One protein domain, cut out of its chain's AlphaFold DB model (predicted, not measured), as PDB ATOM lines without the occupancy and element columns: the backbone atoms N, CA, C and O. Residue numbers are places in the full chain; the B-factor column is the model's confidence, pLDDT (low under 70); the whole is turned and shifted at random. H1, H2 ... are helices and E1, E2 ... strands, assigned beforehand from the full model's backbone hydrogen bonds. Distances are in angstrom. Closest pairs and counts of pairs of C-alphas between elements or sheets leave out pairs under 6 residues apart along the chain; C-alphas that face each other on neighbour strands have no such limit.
ATOM      1  N   THR A  17     212.679 186.643 219.599       92.38
ATOM      2  CA  THR A  17     211.584 186.831 218.635       92.38
ATOM      3  C   THR A  17     211.339 185.545 217.847       92.38
ATOM      4  O   THR A  17     210.196 185.147 217.664       92.38
ATOM      5  N   GLY A  18     212.409 184.849 217.442       90.38
ATOM      6  CA  GLY A  18     212.322 183.585 216.701       90.38
ATOM      7  C   GLY A  18     211.798 182.399 217.513       90.38
ATOM      8  O   GLY A  18     211.246 181.474 216.938       90.38
ATOM      9  N   HIS A  19     211.956 182.412 218.836       89.62
ATOM     10  CA  HIS A  19     211.387 181.389 219.710       89.62
ATOM     11  C   HIS A  19     209.858 181.495 219.793       89.62
ATOM     12  O   HIS A  19     209.159 180.484 219.882       89.62
ATOM     13  N   PHE A  20     209.339 182.724 219.761       90.31
ATOM     14  CA  PHE A  20     207.904 182.980 219.795       90.31
ATOM     15  C   PHE A  20     207.266 182.983 218.397       90.31
ATOM     16  O   PHE A  20     206.102 182.597 218.288       90.31
ATOM     17  N   SER A  21     207.997 183.359 217.339       87.88
ATOM     18  CA  SER A  21     207.482 183.364 215.964       87.88
ATOM     19  C   SER A  21     207.563 181.982 215.307       87.88
ATOM     20  O   SER A  21     208.609 181.342 215.265       87.88
ATOM     21  N   GLU A  22     206.444 181.503 214.764       74.44
ATOM     22  CA  GLU A  22     206.353 180.156 214.174       74.44
ATOM     23  C   GLU A  22     206.967 180.073 212.760       74.44
ATOM     24  O   GLU A  22     207.231 178.979 212.264       74.44
ATOM     25  N   GLY A  23     207.238 181.219 212.118       68.06
ATOM     26  CA  GLY A  23     207.639 181.310 210.705       68.06
ATOM     27  C   GLY A  23     208.910 182.114 210.410       68.06
ATOM     28  O   GLY A  23     209.163 182.442 209.253       68.06
ATOM     29  N   GLY A  24     209.710 182.474 211.419       76.00
ATOM     30  CA  GLY A  24     210.914 183.297 211.211       76.00
ATOM     31  C   GLY A  24     210.631 184.784 210.958       76.00
ATOM     32  O   GLY A  24     211.531 185.532 210.560       76.00
ATOM     33  N   GLU A  25     209.399 185.211 211.232       90.50
ATOM     34  CA  GLU A  25     208.955 186.602 211.222       90.50
ATOM     35  C   GLU A  25     209.800 187.451 212.178       90.50
ATOM     36  O   GLU A  25     210.404 186.950 213.134       90.50
ATOM     37  N   ASP A  26     209.877 188.746 211.888       93.94
ATOM     38  CA  ASP A  26     210.653 189.712 212.672       93.94
ATOM     39  C   ASP A  26     209.819 190.439 213.730       93.94
ATOM     40  O   ASP A  26     210.328 191.323 214.418       93.94
ATOM     41  N   GLU A  27     208.561 190.037 213.885       94.38
ATOM     42  CA  GLU A  27     207.654 190.509 214.920       94.38
ATOM     43  C   GLU A  27     206.717 189.395 215.393       94.38
ATOM     44  O   GLU A  27     206.408 188.478 214.637       94.38
ATOM     45  N   VAL A  28     206.295 189.468 216.655       94.00
ATOM     46  CA  VAL A  28     205.357 188.530 217.287       94.00
ATOM     47  C   VAL A  28     204.695 189.188 218.500       94.00
ATOM     48  O   VAL A  28     205.301 190.031 219.162       94.00
ATOM     49  N   GLU A  29     203.450 188.825 218.811       94.56
ATOM     50  CA  GLU A  29     202.783 189.273 220.040       94.56
ATOM     51  C   GLU A  29     203.121 188.360 221.225       94.56
ATOM     52  O   GLU A  29     202.977 187.137 221.156       94.56
ATOM     53  N   VAL A  30     203.542 188.964 222.337       94.62
ATOM     54  CA  VAL A  30     203.904 188.254 223.572       94.62
ATOM     55  C   VAL A  30     203.274 188.915 224.791       94.62
ATOM     56  O   VAL A  30     203.087 190.127 224.837       94.62
ATOM     57  N   GLY A  31     202.932 188.113 225.795       94.31
ATOM     58  CA  GLY A  31     202.672 188.622 227.133       94.31
ATOM     59  C   GLY A  31     203.991 188.822 227.873       94.31
ATOM     60  O   GLY A  31     204.953 188.083 227.639       94.31
ATOM     61  N   CYS A  32     204.051 189.830 228.743       93.31
ATOM     62  CA  CYS A  32     205.234 190.082 229.553       93.31
ATOM     63  C   CYS A  32     204.888 190.513 230.982       93.31
ATOM     64  O   CYS A  32     203.883 191.184 231.216       93.31
ATOM     65  N   SER A  33     205.739 190.128 231.932       92.00
ATOM     66  CA  SER A  33     205.662 190.552 233.331       92.00
ATOM     67  C   SER A  33     207.062 190.721 233.926       92.00
ATOM     68  O   SER A  33     208.043 190.178 233.419       92.00
ATOM     69  N   LEU A  34     207.164 191.493 235.009       91.50
ATOM     70  CA  LEU A  34     208.384 191.626 235.801       91.50
ATOM     71  C   LEU A  34     208.124 191.066 237.201       91.50
ATOM     72  O   LEU A  34     207.330 191.621 237.957       91.50
ATOM     73  N   GLU A  35     208.788 189.967 237.551       92.06
ATOM     74  CA  GLU A  35     208.557 189.242 238.802       92.06
ATOM     75  C   GLU A  35     209.872 188.864 239.482       92.06
ATOM     76  O   GLU A  35     210.640 188.054 238.961       92.06
ATOM     77  N   ARG A  36     210.106 189.382 240.698       87.62
ATOM     78  CA  ARG A  36     211.277 189.038 241.534       87.62
ATOM     79  C   ARG A  36     212.597 189.130 240.759       87.62
ATOM     80  O   ARG A  36     213.371 188.177 240.725       87.62
ATOM     81  N   ASN A  37     212.823 190.264 240.109       86.62
ATOM     82  CA  ASN A  37     214.000 190.512 239.276       86.62
ATOM     83  C   ASN A  37     214.136 189.612 238.039       86.62
ATOM     84  O   ASN A  37     215.239 189.354 237.556       86.62
ATOM     85  N   ARG A  38     213.008 189.138 237.504       90.00
ATOM     86  CA  ARG A  38     212.960 188.367 236.262       90.00
ATOM     87  C   ARG A  38     211.940 188.978 235.331       90.00
ATOM     88  O   ARG A  38     210.775 189.126 235.696       90.00
ATOM     89  N   PHE A  39     212.387 189.330 234.135       92.56
ATOM     90  CA  PHE A  39     211.484 189.701 233.061       92.56
ATOM     91  C   PHE A  39     211.018 188.414 232.386       92.56
ATOM     92  O   PHE A  39     211.839 187.626 231.921       92.56
ATOM     93  N   ILE A  40     209.717 188.163 232.407       93.00
ATOM     94  CA  ILE A  40     209.109 186.926 231.928       93.00
ATOM     95  C   ILE A  40     208.383 187.240 230.631       93.00
ATOM     96  O   ILE A  40     207.598 188.184 230.569       93.00
ATOM     97  N   LEU A  41     208.631 186.424 229.608       93.56
ATOM     98  CA  LEU A  41     207.899 186.436 228.349       93.56
ATOM     99  C   LEU A  41     207.094 185.150 228.217       93.56
ATOM    100  O   LEU A  41     207.596 184.062 228.501       93.56
ATOM    101  N   HIS A  42     205.860 185.267 227.749       92.19
ATOM    102  CA  HIS A  42     205.002 184.127 227.452       92.19
ATOM    103  C   HIS A  42     204.169 184.391 226.198       92.19
ATOM    104  O   HIS A  42     204.070 185.520 225.719       92.19
ATOM    105  N   ARG A  43     203.553 183.342 225.644       90.38
ATOM    106  CA  ARG A  43     202.632 183.508 224.512       90.38
ATOM    107  C   ARG A  43     201.456 184.386 224.939       90.38
ATOM    108  O   ARG A  43     200.910 184.192 226.027       90.38
ATOM    109  N   ALA A  44     201.134 185.376 224.114       88.06
ATOM    110  CA  ALA A  44     200.016 186.272 224.363       88.06
ATOM    111  C   ALA A  44     198.681 185.563 224.107       88.06
ATOM    112  O   ALA A  44     198.553 184.784 223.162       88.06
ATOM    113  N   ASP A  45     197.673 185.908 224.905       83.25
ATOM    114  CA  ASP A  45     196.283 185.703 224.511       83.25
ATOM    115  C   ASP A  45     195.920 186.715 223.414       83.25
ATOM    116  O   ASP A  45     196.400 187.854 223.424       83.25
ATOM    117  N   ALA A  46     195.052 186.319 222.480       74.44
ATOM    118  CA  ALA A  46     194.676 187.145 221.334       74.44
ATOM    119  C   ALA A  46     194.247 188.569 221.751       74.44
ATOM    120  O   ALA A  46     193.299 188.745 222.520       74.44
ATOM    121  N   GLY A  47     194.948 189.586 221.233       74.00
ATOM    122  CA  GLY A  47     194.648 191.005 221.464       74.00
ATOM    123  C   GLY A  47     195.059 191.560 222.833       74.00
ATOM    124  O   GLY A  47     194.638 192.660 223.189       74.00
ATOM    125  N   ARG A  48     195.849 190.819 223.621       80.31
ATOM    126  CA  ARG A  48     196.355 191.250 224.941       80.31
ATOM    127  C   ARG A  48     197.883 191.259 225.047       80.31
ATOM    128  O   ARG A  48     198.414 191.432 226.141       80.31
ATOM    129  N   GLY A  49     198.577 191.044 223.933       90.62
ATOM    130  CA  GLY A  49     200.033 191.036 223.871       90.62
ATOM    131  C   GLY A  49     200.642 192.415 223.635       90.62
ATOM    132  O   GLY A  49     199.980 193.363 223.222       90.62
ATOM    133  N   VAL A  50     201.944 192.491 223.873       94.38
ATOM    134  CA  VAL A  50     202.825 193.560 223.412       94.38
ATOM    135  C   VAL A  50     203.590 193.034 222.204       94.38
ATOM    136  O   VAL A  50     204.010 191.874 222.178       94.38
ATOM    137  N   THR A  51     203.796 193.874 221.193       95.56
ATOM    138  CA  THR A  51     204.593 193.478 220.033       95.56
ATOM    139  C   THR A  51     206.076 193.414 220.398       95.56
ATOM    140  O   THR A  51     206.684 194.430 220.735       95.56
ATOM    141  N   LEU A  52     206.665 192.226 220.291       95.88
ATOM    142  CA  LEU A  52     208.106 192.002 220.302       95.88
ATOM    143  C   LEU A  52     208.620 192.018 218.867       95.88
ATOM    144  O   LEU A  52     208.117 191.277 218.027       95.88
ATOM    145  N   LYS A  53     209.625 192.849 218.590       96.00
ATOM    146  CA  LYS A  53     210.256 192.948 217.272       96.00
ATOM    147  C   LYS A  53     211.760 192.763 217.340       96.00
ATOM    148  O   LYS A  53     212.393 192.986 218.369       96.00
ATOM    149  N   ARG A  54     212.340 192.461 216.187       93.88
ATOM    150  CA  ARG A  54     213.778 192.541 215.925       93.88
ATOM    151  C   ARG A  54     214.022 193.181 214.567       93.88
ATOM    152  O   ARG A  54     213.131 193.293 213.731       93.88
ATOM    153  N   HIS A  55     215.267 193.548 214.308       91.94
ATOM    154  CA  HIS A  55     215.673 193.914 212.955       91.94
ATOM    155  C   HIS A  55     215.792 192.667 212.058       91.94
ATOM    156  O   HIS A  55     216.294 191.638 212.508       91.94
ATOM    157  N   ALA A  56     215.437 192.769 210.771       90.44
ATOM    158  CA  ALA A  56     215.510 191.644 209.823       90.44
ATOM    159  C   ALA A  56     216.922 191.042 209.683       90.44
ATOM    160  O   ALA A  56     217.091 189.846 209.430       90.44
ATOM    161  N   PHE A  57     217.943 191.874 209.899       88.19
ATOM    162  CA  PHE A  57     219.353 191.484 209.891       88.19
ATOM    163  C   PHE A  57     219.926 191.247 211.295       88.19
ATOM    164  O   PHE A  57     221.135 191.350 211.467       88.19
ATOM    165  N   CYS A  58     219.095 190.996 212.314       86.69
ATOM    166  CA  CYS A  58     219.581 190.728 213.668       86.69
ATOM    167  C   CYS A  58     220.507 189.493 213.659       86.69
ATOM    168  O   CYS A  58     220.034 188.416 213.303       86.69
ATOM    169  N   PRO A  59     221.796 189.609 214.036       86.50
ATOM    170  CA  PRO A  59     222.767 188.515 213.981       86.50
ATOM    171  C   PRO A  59     222.268 187.187 214.558       86.50
ATOM    172  O   PRO A  59     222.366 186.161 213.894       86.50
ATOM    173  N   ILE A  60     221.640 187.214 215.737       86.12
ATOM    174  CA  ILE A  60     221.141 186.016 216.438       86.12
ATOM    175  C   ILE A  60     220.046 185.260 215.665       86.12
ATOM    176  O   ILE A  60     219.853 184.069 215.884       86.12
ATOM    177  N   LYS A  61     219.346 185.917 214.724       86.38
ATOM    178  CA  LYS A  61     218.384 185.269 213.811       86.38
ATOM    179  C   LYS A  61     219.080 184.333 212.820       86.38
ATOM    180  O   LYS A  61     218.477 183.361 212.379       86.38
ATOM    181  N   HIS A  62     220.314 184.659 212.445       85.62
ATOM    182  CA  HIS A  62     221.027 184.036 211.329       85.62
ATOM    183  C   HIS A  62     222.168 183.121 211.776       85.62
ATOM    184  O   HIS A  62     222.817 182.522 210.923       85.62
ATOM    185  N   LEU A  63     222.411 182.989 213.084       84.44
ATOM    186  CA  LEU A  63     223.430 182.080 213.604       84.44
ATOM    187  C   LEU A  63     222.979 180.623 213.462       84.44
ATOM    188  O   LEU A  63     221.962 180.200 214.018       84.44
ATOM    189  N   SER A  64     223.764 179.835 212.732       83.81
ATOM    190  CA  SER A  64     223.589 178.387 212.655       83.81
ATOM    191  C   SER A  64     223.986 177.698 213.965       83.81
ATOM    192  O   SER A  64     224.716 178.240 214.794       83.81
ATOM    193  N   VAL A  65     223.560 176.442 214.136       81.44
ATOM    194  CA  VAL A  65     223.950 175.606 215.290       81.44
ATOM    195  C   VAL A  65     225.475 175.506 215.420       81.44
ATOM    196  O   VAL A  65     226.006 175.573 216.527       81.44
ATOM    197  N   THR A  66     226.186 175.389 214.296       84.56
ATOM    198  CA  THR A  66     227.649 175.281 214.270       84.56
ATOM    199  C   THR A  66     228.327 176.593 214.658       84.56
ATOM    200  O   THR A  66     229.269 176.574 215.445       84.56
ATOM    201  N   GLU A  67     227.848 177.732 214.148       85.06
ATOM    202  CA  GLU A  67     228.379 179.053 214.517       85.06
ATOM    203  C   GLU A  67     228.128 179.356 215.994       85.06
ATOM    204  O   GLU A  67     229.027 179.822 216.689       85.06
ATOM    205  N   ASN A  68     226.946 178.997 216.499       80.25
ATOM    206  CA  ASN A  68     226.609 179.114 217.911       80.25
ATOM    207  C   ASN A  68     227.538 178.285 218.808       80.25
ATOM    208  O   ASN A  68     228.021 178.784 219.822       80.25
ATOM    209  N   ALA A  69     227.837 177.041 218.423       82.56
ATOM    210  CA  ALA A  69     228.759 176.181 219.167       82.56
ATOM    211  C   ALA A  69     230.217 176.683 219.140       82.56
ATOM    212  O   ALA A  69     230.999 176.334 220.025       82.56
ATOM    213  N   ALA A  70     230.580 177.494 218.142       86.12
ATOM    214  CA  ALA A  70     231.916 178.063 217.989       86.12
ATOM    215  C   ALA A  70     232.126 179.373 218.768       86.12
ATOM    216  O   ALA A  70     233.261 179.847 218.858       86.12
ATOM    217  N   LEU A  71     231.069 179.972 219.328       83.25
ATOM    218  CA  LEU A  71     231.196 181.203 220.107       83.25
ATOM    219  C   LEU A  71     231.959 180.964 221.424       83.25
ATOM    220  O   LEU A  71     231.881 179.870 221.986       83.25
ATOM    221  N   PRO A  72     232.690 181.967 221.945       86.12
ATOM    222  CA  PRO A  72     233.373 181.859 223.234       86.12
ATOM    223  C   PRO A  72     232.426 181.433 224.367       86.12
ATOM    224  O   PRO A  72     231.276 181.865 224.410       86.12
ATOM    225  N   LEU A  73     232.896 180.589 225.296       83.56
ATOM    226  CA  LEU A  73     232.060 180.032 226.372       83.56
ATOM    227  C   LEU A  73     231.391 181.111 227.236       83.56
ATOM    228  O   LEU A  73     230.260 180.921 227.670       83.56
ATOM    229  N   ASP A  74     232.063 182.239 227.457       82.44
ATOM    230  CA  ASP A  74     231.515 183.387 228.180       82.44
ATOM    231  C   ASP A  74     230.328 184.023 227.448       82.44
ATOM    232  O   ASP A  74     229.383 184.461 228.099       82.44
ATOM    233  N   VAL A  75     230.331 184.010 226.110       80.44
ATOM    234  CA  VAL A  75     229.187 184.430 225.289       80.44
ATOM    235  C   VAL A  75     228.077 183.387 225.361       80.44
ATOM    236  O   VAL A  75     226.928 183.754 225.571       80.44
ATOM    237  N   GLN A  76     228.397 182.093 225.262       77.00
ATOM    238  CA  GLN A  76     227.383 181.030 225.338       77.00
ATOM    239  C   GLN A  76     226.657 181.000 226.692       77.00
ATOM    240  O   GLN A  76     225.476 180.664 226.761       77.00
ATOM    241  N   GLN A  77     227.371 181.339 227.767       81.00
ATOM    242  CA  GLN A  77     226.854 181.386 229.136       81.00
ATOM    243  C   GLN A  77     226.269 182.751 229.513       81.00
ATOM    244  O   GLN A  77     225.765 182.912 230.627       81.00
ATOM    245  N   ARG A  78     226.343 183.748 228.624       80.12
ATOM    246  CA  ARG A  78     225.813 185.077 228.907       80.12
ATOM    247  C   ARG A  78     224.285 185.021 228.944       80.12
ATOM    248  O   ARG A  78     223.657 184.392 228.107       80.12
ATOM    249  N   GLY A  79     223.666 185.674 229.917       83.19
ATOM    250  CA  GLY A  79     222.216 185.866 229.905       83.19
ATOM    251  C   GLY A  79     221.778 186.884 228.849       83.19
ATOM    252  O   GLY A  79     222.591 187.440 228.108       83.19
ATOM    253  N   VAL A  80     220.482 187.168 228.829       87.25
ATOM    254  CA  VAL A  80     219.926 188.315 228.109       87.25
ATOM    255  C   VAL A  80     219.704 189.432 229.119       87.25
ATOM    256  O   VAL A  80     218.965 189.252 230.084       87.25
ATOM    257  N   ASP A  81     220.337 190.576 228.880       89.62
ATOM    258  CA  ASP A  81     220.138 191.777 229.685       89.62
ATOM    259  C   ASP A  81     218.810 192.461 229.297       89.62
ATOM    260  O   ASP A  81     218.414 192.466 228.129       89.62
ATOM    261  N   VAL A  82     218.125 193.063 230.274       93.12
ATOM    262  CA  VAL A  82     216.880 193.822 230.063       93.12
ATOM    263  C   VAL A  82     217.168 195.305 230.256       93.12
ATOM    264  O   VAL A  82     217.846 195.698 231.206       93.12
ATOM    265  N   ALA A  83     216.648 196.126 229.348       94.25
ATOM    266  CA  ALA A  83     216.789 197.573 229.370       94.25
ATOM    267  C   ALA A  83     215.451 198.246 229.052       94.25
ATOM    268  O   ALA A  83     214.613 197.678 228.346       94.25
ATOM    269  N   VAL A  84     215.272 199.462 229.557       95.06
ATOM    270  CA  VAL A  84     214.107 200.310 229.293       95.06
ATOM    271  C   VAL A  84     214.510 201.507 228.439       95.06
ATOM    272  O   VAL A  84     215.635 201.990 228.522       95.06
ATOM    273  N   ALA A  85     213.579 201.993 227.621       95.56
ATOM    274  CA  ALA A  85     213.718 203.242 226.881       95.56
ATOM    275  C   ALA A  85     212.416 204.041 227.006       95.56
ATOM    276  O   ALA A  85     211.337 203.536 226.688       95.56
ATOM    277  N   THR A  86     212.513 205.283 227.469       94.81
ATOM    278  CA  THR A  86     211.364 206.113 227.843       94.81
ATOM    279  C   THR A  86     210.970 207.044 226.702       94.81
ATOM    280  O   THR A  86     211.706 207.964 226.345       94.81
ATOM    281  N   ILE A  87     209.766 206.862 226.154       94.94
ATOM    282  CA  ILE A  87     209.172 207.812 225.206       94.94
ATOM    283  C   ILE A  87     208.416 208.885 225.986       94.94
ATOM    284  O   ILE A  87     207.235 208.739 226.291       94.94
ATOM    285  N   LEU A  88     209.103 209.984 226.299       93.25
ATOM    286  CA  LEU A  88     208.469 211.139 226.928       93.25
ATOM    287  C   LEU A  88     207.793 212.014 225.869       93.25
ATOM    288  O   LEU A  88     208.474 212.592 225.017       93.25
ATOM    289  N   GLN A  89     206.466 212.132 225.948       92.62
ATOM    290  CA  GLN A  89     205.674 213.001 225.082       92.62
ATOM    291  C   GLN A  89     205.273 214.290 225.811       92.62
ATOM    292  O   GLN A  89     204.714 214.263 226.903       92.62
ATOM    293  N   THR A  90     205.525 215.436 225.190       90.44
ATOM    294  CA  THR A  90     205.098 216.748 225.693       90.44
ATOM    295  C   THR A  90     203.644 217.049 225.312       90.44
ATOM    296  O   THR A  90     203.114 216.511 224.340       90.44
ATOM    297  N   ALA A  91     203.007 218.006 225.999       91.12
ATOM    298  CA  ALA A  91     201.626 218.430 225.711       91.12
ATOM    299  C   ALA A  91     201.395 218.903 224.257       91.12
ATOM    300  O   ALA A  91     200.282 218.831 223.744       91.12
ATOM    301  N   ASN A  92     202.444 219.361 223.568       95.75
ATOM    302  CA  ASN A  92     202.404 219.720 222.146       95.75
ATOM    303  C   ASN A  92     202.789 218.560 221.202       95.75
ATOM    304  O   ASN A  92     203.226 218.816 220.081       95.75
ATOM    305  N   GLN A  93     202.635 217.310 221.654       95.06
ATOM    306  CA  GLN A  93     202.820 216.074 220.883       95.06
ATOM    307  C   GLN A  93     204.231 215.879 220.307       95.06
ATOM    308  O   GLN A  93     204.402 215.271 219.251       95.06
ATOM    309  N   ARG A  94     205.265 216.375 220.994       96.12
ATOM    310  CA  ARG A  94     206.666 216.116 220.630       96.12
ATOM    311  C   ARG A  94     207.240 215.034 221.528       96.12
ATOM    312  O   ARG A  94     206.823 214.911 222.673       96.12
ATOM    313  N   VAL A  95     208.205 214.283 221.008       95.62
ATOM    314  CA  VAL A  95     208.939 213.274 221.778       95.62
ATOM    315  C   VAL A  95     210.348 213.760 222.086       95.62
ATOM    316  O   VAL A  95     210.987 214.399 221.244       95.62
ATOM    317  N   LEU A  96     210.822 213.468 223.293       95.81
ATOM    318  CA  LEU A  96     212.201 213.729 223.687       95.81
ATOM    319  C   LEU A  96     213.118 212.609 223.188       95.81
ATOM    320  O   LEU A  96     212.822 211.431 223.361       95.81
ATOM    321  N   LEU A  97     214.255 212.993 222.610       97.44
ATOM    322  CA  LEU A  97     215.356 212.094 222.271       97.44
ATOM    323  C   LEU A  97     216.659 212.690 222.807       97.44
ATOM    324  O   LEU A  97     216.848 213.907 222.776       97.44
ATOM    325  N   THR A  98     217.575 211.832 223.236       95.38
ATOM    326  CA  THR A  98     218.951 212.175 223.596       95.38
ATOM    327  C   THR A  98     219.888 211.742 222.474       95.38
ATOM    328  O   THR A  98     219.652 210.764 221.760       95.38
ATOM    329  N   ARG A  99     220.962 212.508 222.262       95.06
ATOM    330  CA  ARG A  99     222.020 212.124 221.326       95.06
ATOM    331  C   ARG A  99     223.166 211.512 222.108       95.06
ATOM    332  O   ARG A  99     223.813 212.202 222.892       95.06
ATOM    333  N   ARG A 100     223.456 210.240 221.842       91.88
ATOM    334  CA  ARG A 100     224.531 209.504 222.516       91.88
ATOM    335  C   ARG A 100     225.878 210.195 222.327       91.88
ATOM    336  O   ARG A 100     226.224 210.612 221.216       91.88
ATOM    337  N   ALA A 101     226.656 210.279 223.405       89.94
ATOM    338  CA  ALA A 101     227.952 210.944 223.402       89.94
ATOM    339  C   ALA A 101     228.908 210.333 222.362       89.94
ATOM    340  O   ALA A 101     228.977 209.117 222.177       89.94
ATOM    341  N   LYS A 102     229.695 211.190 221.702       90.12
ATOM    342  CA  LYS A 102     230.634 210.788 220.640       90.12
ATOM    343  C   LYS A 102     231.685 209.771 221.108       90.12
ATOM    344  O   LYS A 102     232.167 208.998 220.289       90.12
ATOM    345  N   GLY A 103     232.050 209.800 222.390       88.31
ATOM    346  CA  GLY A 103     233.075 208.928 222.971       88.31
ATOM    347  C   GLY A 103     232.598 207.518 223.325       88.31
ATOM    348  O   GLY A 103     233.409 206.710 223.768       88.31
ATOM    349  N   LEU A 104     231.308 207.209 223.166       83.56
ATOM    350  CA  LEU A 104     230.791 205.881 223.482       83.56
ATOM    351  C   LEU A 104     231.234 204.862 222.433       83.56
ATOM    352  O   LEU A 104     231.125 205.089 221.231       83.56
ATOM    353  N   ARG A 105     231.689 203.702 222.911       82.38
ATOM    354  CA  ARG A 105     232.108 202.579 222.062       82.38
ATOM    355  C   ARG A 105     230.951 202.029 221.226       82.38
ATOM    356  O   ARG A 105     231.123 201.706 220.057       82.38
ATOM    357  N   ILE A 106     229.769 201.951 221.831       78.75
ATOM    358  CA  ILE A 106     228.578 201.345 221.239       78.75
ATOM    359  C   ILE A 106     227.587 202.448 220.859       78.75
ATOM    360  O   ILE A 106     227.139 203.225 221.712       78.75
ATOM    361  N   PHE A 107     227.256 202.494 219.566       80.75
ATOM    362  CA  PHE A 107     226.337 203.448 218.942       80.75
ATOM    363  C   PHE A 107     226.590 204.927 219.326       80.75
ATOM    364  O   PHE A 107     225.734 205.564 219.943       80.75
ATOM    365  N   PRO A 108     227.755 205.516 219.002       90.00
ATOM    366  CA  PRO A 108     227.993 206.937 219.244       90.00
ATOM    367  C   PRO A 108     227.189 207.821 218.280       90.00
ATOM    368  O   PRO A 108     226.980 207.472 217.121       90.00
ATOM    369  N   ASN A 109     226.815 209.025 218.727       92.56
ATOM    370  CA  ASN A 109     226.148 210.070 217.935       92.56
ATOM    371  C   ASN A 109     224.742 209.750 217.398       92.56
ATOM    372  O   ASN A 109     224.209 210.584 216.655       92.56
ATOM    373  N   ILE A 110     224.144 208.609 217.753       93.12
ATOM    374  CA  ILE A 110     222.762 208.289 217.377       93.12
ATOM    375  C   ILE A 110     221.769 208.959 218.326       93.12
ATOM    376  O   ILE A 110     222.081 209.205 219.494       93.12
ATOM    377  N   TRP A 111     220.582 209.250 217.805       95.50
ATOM    378  CA  TRP A 111     219.452 209.722 218.594       95.50
ATOM    379  C   TRP A 111     218.651 208.529 219.096       95.50
ATOM    380  O   TRP A 111     218.252 207.680 218.300       95.50
ATOM    381  N   VAL A 112     218.436 208.472 220.403       94.88
ATOM    382  CA  VAL A 112     217.677 207.424 221.091       94.88
ATOM    383  C   VAL A 112     216.777 208.068 222.141       94.88
ATOM    384  O   VAL A 112     217.043 209.197 222.552       94.88
ATOM    385  N   PRO A 113     215.701 207.408 222.578       96.25
ATOM    386  CA  PRO A 113     215.038 207.804 223.812       96.25
ATOM    387  C   PRO A 113     215.994 207.625 225.007       96.25
ATOM    388  O   PRO A 113     216.844 206.731 224.943       96.25
ATOM    389  N   PRO A 114     215.848 208.420 226.081       95.69
ATOM    390  CA  PRO A 114     216.542 208.165 227.341       95.69
ATOM    391  C   PRO A 114     216.264 206.750 227.836       95.69
ATOM    392  O   PRO A 114     215.124 206.281 227.743       95.69
ATOM    393  N   GLY A 115     217.275 206.068 228.359       95.25
ATOM    394  CA  GLY A 115     217.094 204.700 228.813       95.25
ATOM    395  C   GLY A 115     218.390 203.968 229.107       95.25
ATOM    396  O   GLY A 115     219.466 204.340 228.646       95.25
ATOM    397  N   GLY A 116     218.253 202.854 229.809       93.88
ATOM    398  CA  GLY A 116     219.379 202.059 230.260       93.88
ATOM    399  C   GLY A 116     218.942 200.733 230.855       93.88
ATOM    400  O   GLY A 116     217.819 200.270 230.640       93.88
ATOM    401  N   HIS A 117     219.881 200.070 231.520       94.50
ATOM    402  CA  HIS A 117     219.659 198.725 232.035       94.50
ATOM    403  C   HIS A 117     218.761 198.760 233.260       94.50
ATOM    404  O   HIS A 117     218.811 199.696 234.053       94.50
ATOM    405  N   LEU A 118     217.993 197.687 233.412       94.19
ATOM    406  CA  LEU A 118     217.227 197.454 234.617       94.19
ATOM    407  C   LEU A 118     218.183 197.045 235.760       94.19
ATOM    408  O   LEU A 118     218.981 196.113 235.608       94.19
ATOM    409  N   GLU A 119     218.109 197.736 236.892       94.19
ATOM    410  CA  GLU A 119     218.820 197.473 238.147       94.19
ATOM    411  C   GLU A 119     217.982 196.632 239.109       94.19
ATOM    412  O   GLU A 119     216.766 196.691 239.083       94.19
ATOM    413  N   LEU A 120     218.619 195.842 239.978       91.12
ATOM    414  CA  LEU A 120     217.900 194.939 240.883       91.12
ATOM    415  C   LEU A 120     216.866 195.669 241.753       91.12
ATOM    416  O   LEU A 120     217.147 196.721 242.319       91.12
ATOM    417  N   ASP A 121     215.720 195.015 241.929       92.56
ATOM    418  CA  ASP A 121     214.599 195.431 242.771       92.56
ATOM    419  C   ASP A 121     213.860 196.695 242.291       92.56
ATOM    420  O   ASP A 121     213.020 197.218 243.023       92.56
ATOM    421  N   GLU A 122     214.090 197.142 241.050       92.62
ATOM    422  CA  GLU A 122     213.353 198.256 240.440       92.62
ATOM    423  C   GLU A 122     212.228 197.780 239.498       92.62
ATOM    424  O   GLU A 122     212.297 196.704 238.887       92.62
ATOM    425  N   THR A 123     211.158 198.577 239.380       92.69
ATOM    426  CA  THR A 123     210.128 198.371 238.352       92.69
ATOM    427  C   THR A 123     210.551 198.985 237.015       92.69
ATOM    428  O   THR A 123     211.433 199.837 236.954       92.69
ATOM    429  N   LEU A 124     209.879 198.617 235.917       92.88
ATOM    430  CA  LEU A 124     210.136 199.236 234.605       92.88
ATOM    431  C   LEU A 124     209.923 200.760 234.619       92.88
ATOM    432  O   LEU A 124     210.607 201.483 233.897       92.88
ATOM    433  N   LEU A 125     208.967 201.240 235.425       93.50
ATOM    434  CA  LEU A 125     208.701 202.668 235.576       93.50
ATOM    435  C   LEU A 125     209.823 203.353 236.357       93.50
ATOM    436  O   LEU A 125     210.304 204.389 235.909       93.50
ATOM    437  N   ASP A 126     210.263 202.760 237.470       94.25
ATOM    438  CA  ASP A 126     211.353 203.309 238.289       94.25
ATOM    439  C   ASP A 126     212.628 203.467 237.459       94.25
ATOM    440  O   ASP A 126     213.215 204.547 237.425       94.25
ATOM    441  N   ALA A 127     212.981 202.428 236.701       95.00
ATOM    442  CA  ALA A 127     214.105 202.439 235.774       95.00
ATOM    443  C   ALA A 127     213.981 203.555 234.732       95.00
ATOM    444  O   ALA A 127     214.915 204.317 234.493       95.00
ATOM    445  N   GLY A 128     212.799 203.674 234.118       94.81
ATOM    446  CA  GLY A 128     212.543 204.667 233.082       94.81
ATOM    447  C   GLY A 128     212.627 206.103 233.600       94.81
ATOM    448  O   GLY A 128     213.120 206.974 232.882       94.81
ATOM    449  N   LEU A 129     212.167 206.347 234.832       95.00
ATOM    450  CA  LEU A 129     212.243 207.646 235.506       95.00
ATOM    451  C   LEU A 129     213.670 207.972 235.964       95.00
ATOM    452  O   LEU A 129     214.117 209.105 235.779       95.00
ATOM    453  N   ARG A 130     214.395 206.986 236.508       96.50
ATOM    454  CA  ARG A 130     215.803 207.107 236.907       96.50
ATOM    455  C   ARG A 130     216.676 207.496 235.715       96.50
ATOM    456  O   ARG A 130     217.325 208.536 235.753       96.50
ATOM    457  N   GLU A 131     216.622 206.727 234.630       96.88
ATOM    458  CA  GLU A 131     217.409 206.983 233.413       96.88
ATOM    459  C   GLU A 131     217.042 208.326 232.761       96.88
ATOM    460  O   GLU A 131     217.909 209.077 232.310       96.88
ATOM    461  N   LEU A 132     215.752 208.688 232.761       95.69
ATOM    462  CA  LEU A 132     215.308 210.002 232.295       95.69
ATOM    463  C   LEU A 132     215.957 211.128 233.114       95.69
ATOM    464  O   LEU A 132     216.454 212.099 232.533       95.69
ATOM    465  N   GLN A 133     215.976 211.005 234.442       96.50
ATOM    466  CA  GLN A 133     216.589 211.993 235.321       96.50
ATOM    467  C   GLN A 133     218.110 212.058 235.130       96.50
ATOM    468  O   GLN A 133     218.656 213.157 235.041       96.50
ATOM    469  N   GLU A 134     218.790 210.918 235.042       95.94
ATOM    470  CA  GLU A 134     220.247 210.850 234.885       95.94
ATOM    471  C   GLU A 134     220.724 211.458 233.558       95.94
ATOM    472  O   GLU A 134     221.679 212.238 233.543       95.94
ATOM    473  N   GLU A 135     220.045 211.157 232.446       95.50
ATOM    474  CA  GLU A 135     220.469 211.628 231.124       95.50
ATOM    475  C   GLU A 135     220.019 213.058 230.800       95.50
ATOM    476  O   GLU A 135     220.663 213.746 230.001       95.50
ATOM    477  N   THR A 136     218.895 213.509 231.368       95.31
ATOM    478  CA  THR A 136     218.243 214.765 230.946       95.31
ATOM    479  C   THR A 136     218.032 215.772 232.071       95.31
ATOM    480  O   THR A 136     217.767 216.944 231.798       95.31
ATOM    481  N   GLY A 137     218.137 215.345 233.331       96.44
ATOM    482  CA  GLY A 137     217.808 216.149 234.509       96.44
ATOM    483  C   GLY A 137     216.307 216.331 234.758       96.44
ATOM    484  O   GLY A 137     215.938 216.994 235.727       96.44
ATOM    485  N   LEU A 138     215.433 215.774 233.912       94.38
ATOM    486  CA  LEU A 138     213.985 215.856 234.085       94.38
ATOM    487  C   LEU A 138     213.523 214.863 235.151       94.38
ATOM    488  O   LEU A 138     213.743 213.662 235.026       94.38
ATOM    489  N   LYS A 139     212.844 215.373 236.178       93.94
ATOM    490  CA  LYS A 139     212.189 214.562 237.203       93.94
ATOM    491  C   LYS A 139     210.682 214.605 236.977       93.94
ATOM    492  O   LYS A 139     210.123 215.696 236.886       93.94
ATOM    493  N   LEU A 140     210.069 213.432 236.892       90.56
ATOM    494  CA  LEU A 140     208.622 213.250 236.861       90.56
ATOM    495  C   LEU A 140     208.231 212.405 238.063       90.56
ATOM    496  O   LEU A 140     208.982 211.505 238.452       90.56
ATOM    497  N   GLU A 141     207.077 212.692 238.643       87.62
ATOM    498  CA  GLU A 141     206.521 211.841 239.684       87.62
ATOM    499  C   GLU A 141     205.816 210.626 239.043       87.62
ATOM    500  O   GLU A 141     205.293 210.731 237.927       87.62
ATOM    501  N   PRO A 142     205.798 209.449 239.694       83.50
ATOM    502  CA  PRO A 142     205.215 208.231 239.125       83.50
ATOM    503  C   PRO A 142     203.763 208.386 238.653       83.50
ATOM    504  O   PRO A 142     203.372 207.760 237.673       83.50
ATOM    505  N   GLU A 143     202.974 209.238 239.308       82.75
ATOM    506  CA  GLU A 143     201.598 209.571 238.928       82.75
ATOM    507  C   GLU A 143     201.469 210.368 237.617       82.75
ATOM    508  O   GLU A 143     200.399 210.373 237.007       82.75
ATOM    509  N   GLU A 144     202.536 211.032 237.172       76.94
ATOM    510  CA  GLU A 144     202.580 211.768 235.904       76.94
ATOM    511  C   GLU A 144     202.912 210.844 234.722       76.94
ATOM    512  O   GLU A 144     202.693 211.198 233.560       76.94
ATOM    513  N   GLY A 145     203.434 209.648 235.012       67.00
ATOM    514  CA  GLY A 145     203.766 208.623 234.037       67.00
ATOM    515  C   GLY A 145     202.672 207.564 233.905       67.00
ATOM    516  O   GLY A 145     202.123 207.070 234.884       67.00
ATOM    517  N   SER A 146     202.399 207.132 232.673       67.81
ATOM    518  CA  SER A 146     201.690 205.871 232.436       67.81
ATOM    519  C   SER A 146     202.712 204.793 232.058       67.81
ATOM    520  O   SER A 146     203.376 204.967 231.031       67.81
ATOM    521  N   PRO A 147     202.838 203.673 232.792       71.19
ATOM    522  CA  PRO A 147     203.812 202.616 232.506       71.19
ATOM    523  C   PRO A 147     203.363 201.709 231.346       71.19
ATOM    524  O   PRO A 147     203.459 200.485 231.407       71.19
ATOM    525  N   ASN A 148     202.821 202.300 230.283       87.69
ATOM    526  CA  ASN A 148     202.353 201.555 229.126       87.69
ATOM    527  C   ASN A 148     203.558 201.064 228.325       87.69
ATOM    528  O   ASN A 148     204.275 201.854 227.711       87.69
ATOM    529  N   ILE A 149     203.760 199.749 228.311       91.69
ATOM    530  CA  ILE A 149     204.769 199.122 227.461       91.69
ATOM    531  C   ILE A 149     204.293 199.243 226.012       91.69
ATOM    532  O   ILE A 149     203.319 198.610 225.610       91.69
ATOM    533  N   LEU A 150     204.979 200.074 225.227       94.06
ATOM    534  CA  LEU A 150     204.630 200.318 223.823       94.06
ATOM    535  C   LEU A 150     205.055 199.174 222.894       94.06
ATOM    536  O   LEU A 150     204.478 198.988 221.827       94.06
ATOM    537  N   GLY A 151     206.097 198.441 223.274       95.12
ATOM    538  CA  GLY A 151     206.716 197.412 222.454       95.12
ATOM    539  C   GLY A 151     207.951 196.843 223.137       95.12
ATOM    540  O   GLY A 151     208.504 197.452 224.052       95.12
ATOM    541  N   LEU A 152     208.392 195.685 222.664       96.69
ATOM    542  CA  LEU A 152     209.655 195.070 223.048       96.69
ATOM    543  C   LEU A 152     210.551 194.988 221.816       96.69
ATOM    544  O   LEU A 152     210.072 194.761 220.703       96.69
ATOM    545  N   TRP A 153     211.854 195.163 222.010       95.56
ATOM    546  CA  TRP A 153     212.807 195.122 220.909       95.56
ATOM    547  C   TRP A 153     214.027 194.273 221.259       95.56
ATOM    548  O   TRP A 153     214.786 194.593 222.170       95.56
ATOM    549  N   GLU A 154     214.241 193.206 220.498       93.75
ATOM    550  CA  GLU A 154     215.424 192.361 220.594       93.75
ATOM    551  C   GLU A 154     216.602 193.038 219.879       93.75
ATOM    552  O   GLU A 154     216.626 193.194 218.652       93.75
ATOM    553  N   VAL A 155     217.598 193.450 220.665       87.94
ATOM    554  CA  VAL A 155     218.858 194.017 220.176       87.94
ATOM    555  C   VAL A 155     219.985 193.046 220.483       87.94
ATOM    556  O   VAL A 155     220.095 192.533 221.591       87.94
TER     557      VAL A 155
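Overview. This is residues 17 to 155 of the 161 residues of the protein "nucleoside diphosphate-linked moiety X motif 17" of Notothenia coriiceps (black rockcod) (UniProt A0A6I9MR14). Two lobes joined side by side: a curled four-stranded sheet, E2 E1 E3 E6, with the short helix H1 over it, and a small E4-E5 hairpin with the longest helix, H5, packed on it. The short helices H2, H3 and H4 form an arm at one end, where residues 62 to 67 and 69 to 75 stick out, and residues 89 to 94 stick out far from it. The printed part has 139 residues, with five named helices and six named strands in the order H1 E1 E2 E3 H2 H3 H4 E4 E5 H5 E6; the class is mixed, helices and strands, though under half of the residues are in named elements. The sheet order E2 E1 E3 E6 is mixed, and E4 E5 is antiparallel. The whole is only just compact, close to loose, with a radius of gyration of the C-alphas of 16.9 A and spans of 49 by 43 by 30 A.

Along the chain. In the larger sheet E1 is residues 27 to 35, 23.9 A long, E2 38 to 43, 16.4 A, E3 50 to 54, 13.3 A, and E6 152 to 154. E1 begins at C-alpha 27 (207.654, 190.509, 214.920) and bends by 51 degrees at residue 30. E6 ends at C-alpha 154 (215.424, 192.361, 220.594). H1 is residues 17 to 20, H2 59 to 62, H3 65 to 70 and H4 73 to 76. E4 is 83 to 85, E5 115 to 117, and H5 124 to 136, 17.9 A, from C-alpha 124 (210.136, 199.236, 234.605).

Arrangement. The larger sheet is strongly twisted. E1 and E2, a hairpin, are antiparallel, with N 33 and O 40 at 3.0 A; E1 and E3 are antiparallel, with N 28 and O 52 at 2.9 A; E3 and E6 are parallel, with N 154 and O 53 at 2.8 A. H1 is on this sheet at a height of 7.5 A. H1 and H2 are close but not clearly touching, the closest C-alphas, Gly 18 and Lys 61, 6.9 A apart; H3 and H4 likewise, Asn 68 and Gln 76, 7.7 A. E4 and E6 are near each other. The hairpin E4 and E5 has N 84 and O 116 at 2.9 A. The closest C-alphas of E5 and H5, Gly 115 and Glu 131, are 5.1 A apart. In H3 and H5 every O i to N i+4 pair is within hydrogen-bond range; H1, H2 and H4 are too short for such a pair.

Size, cuts and confidence. The C-alphas farthest apart, Thr 66 and Asn 92, are 51.7 A apart. The printed part has no cut. The links E4 to E5 and H5 to E6 are long; in the first, residues 98 to 99 pair antiparallel with 111 to 112. Mean pLDDT of the printed part is 89.6; residues 23, 145 and 146 are under 70.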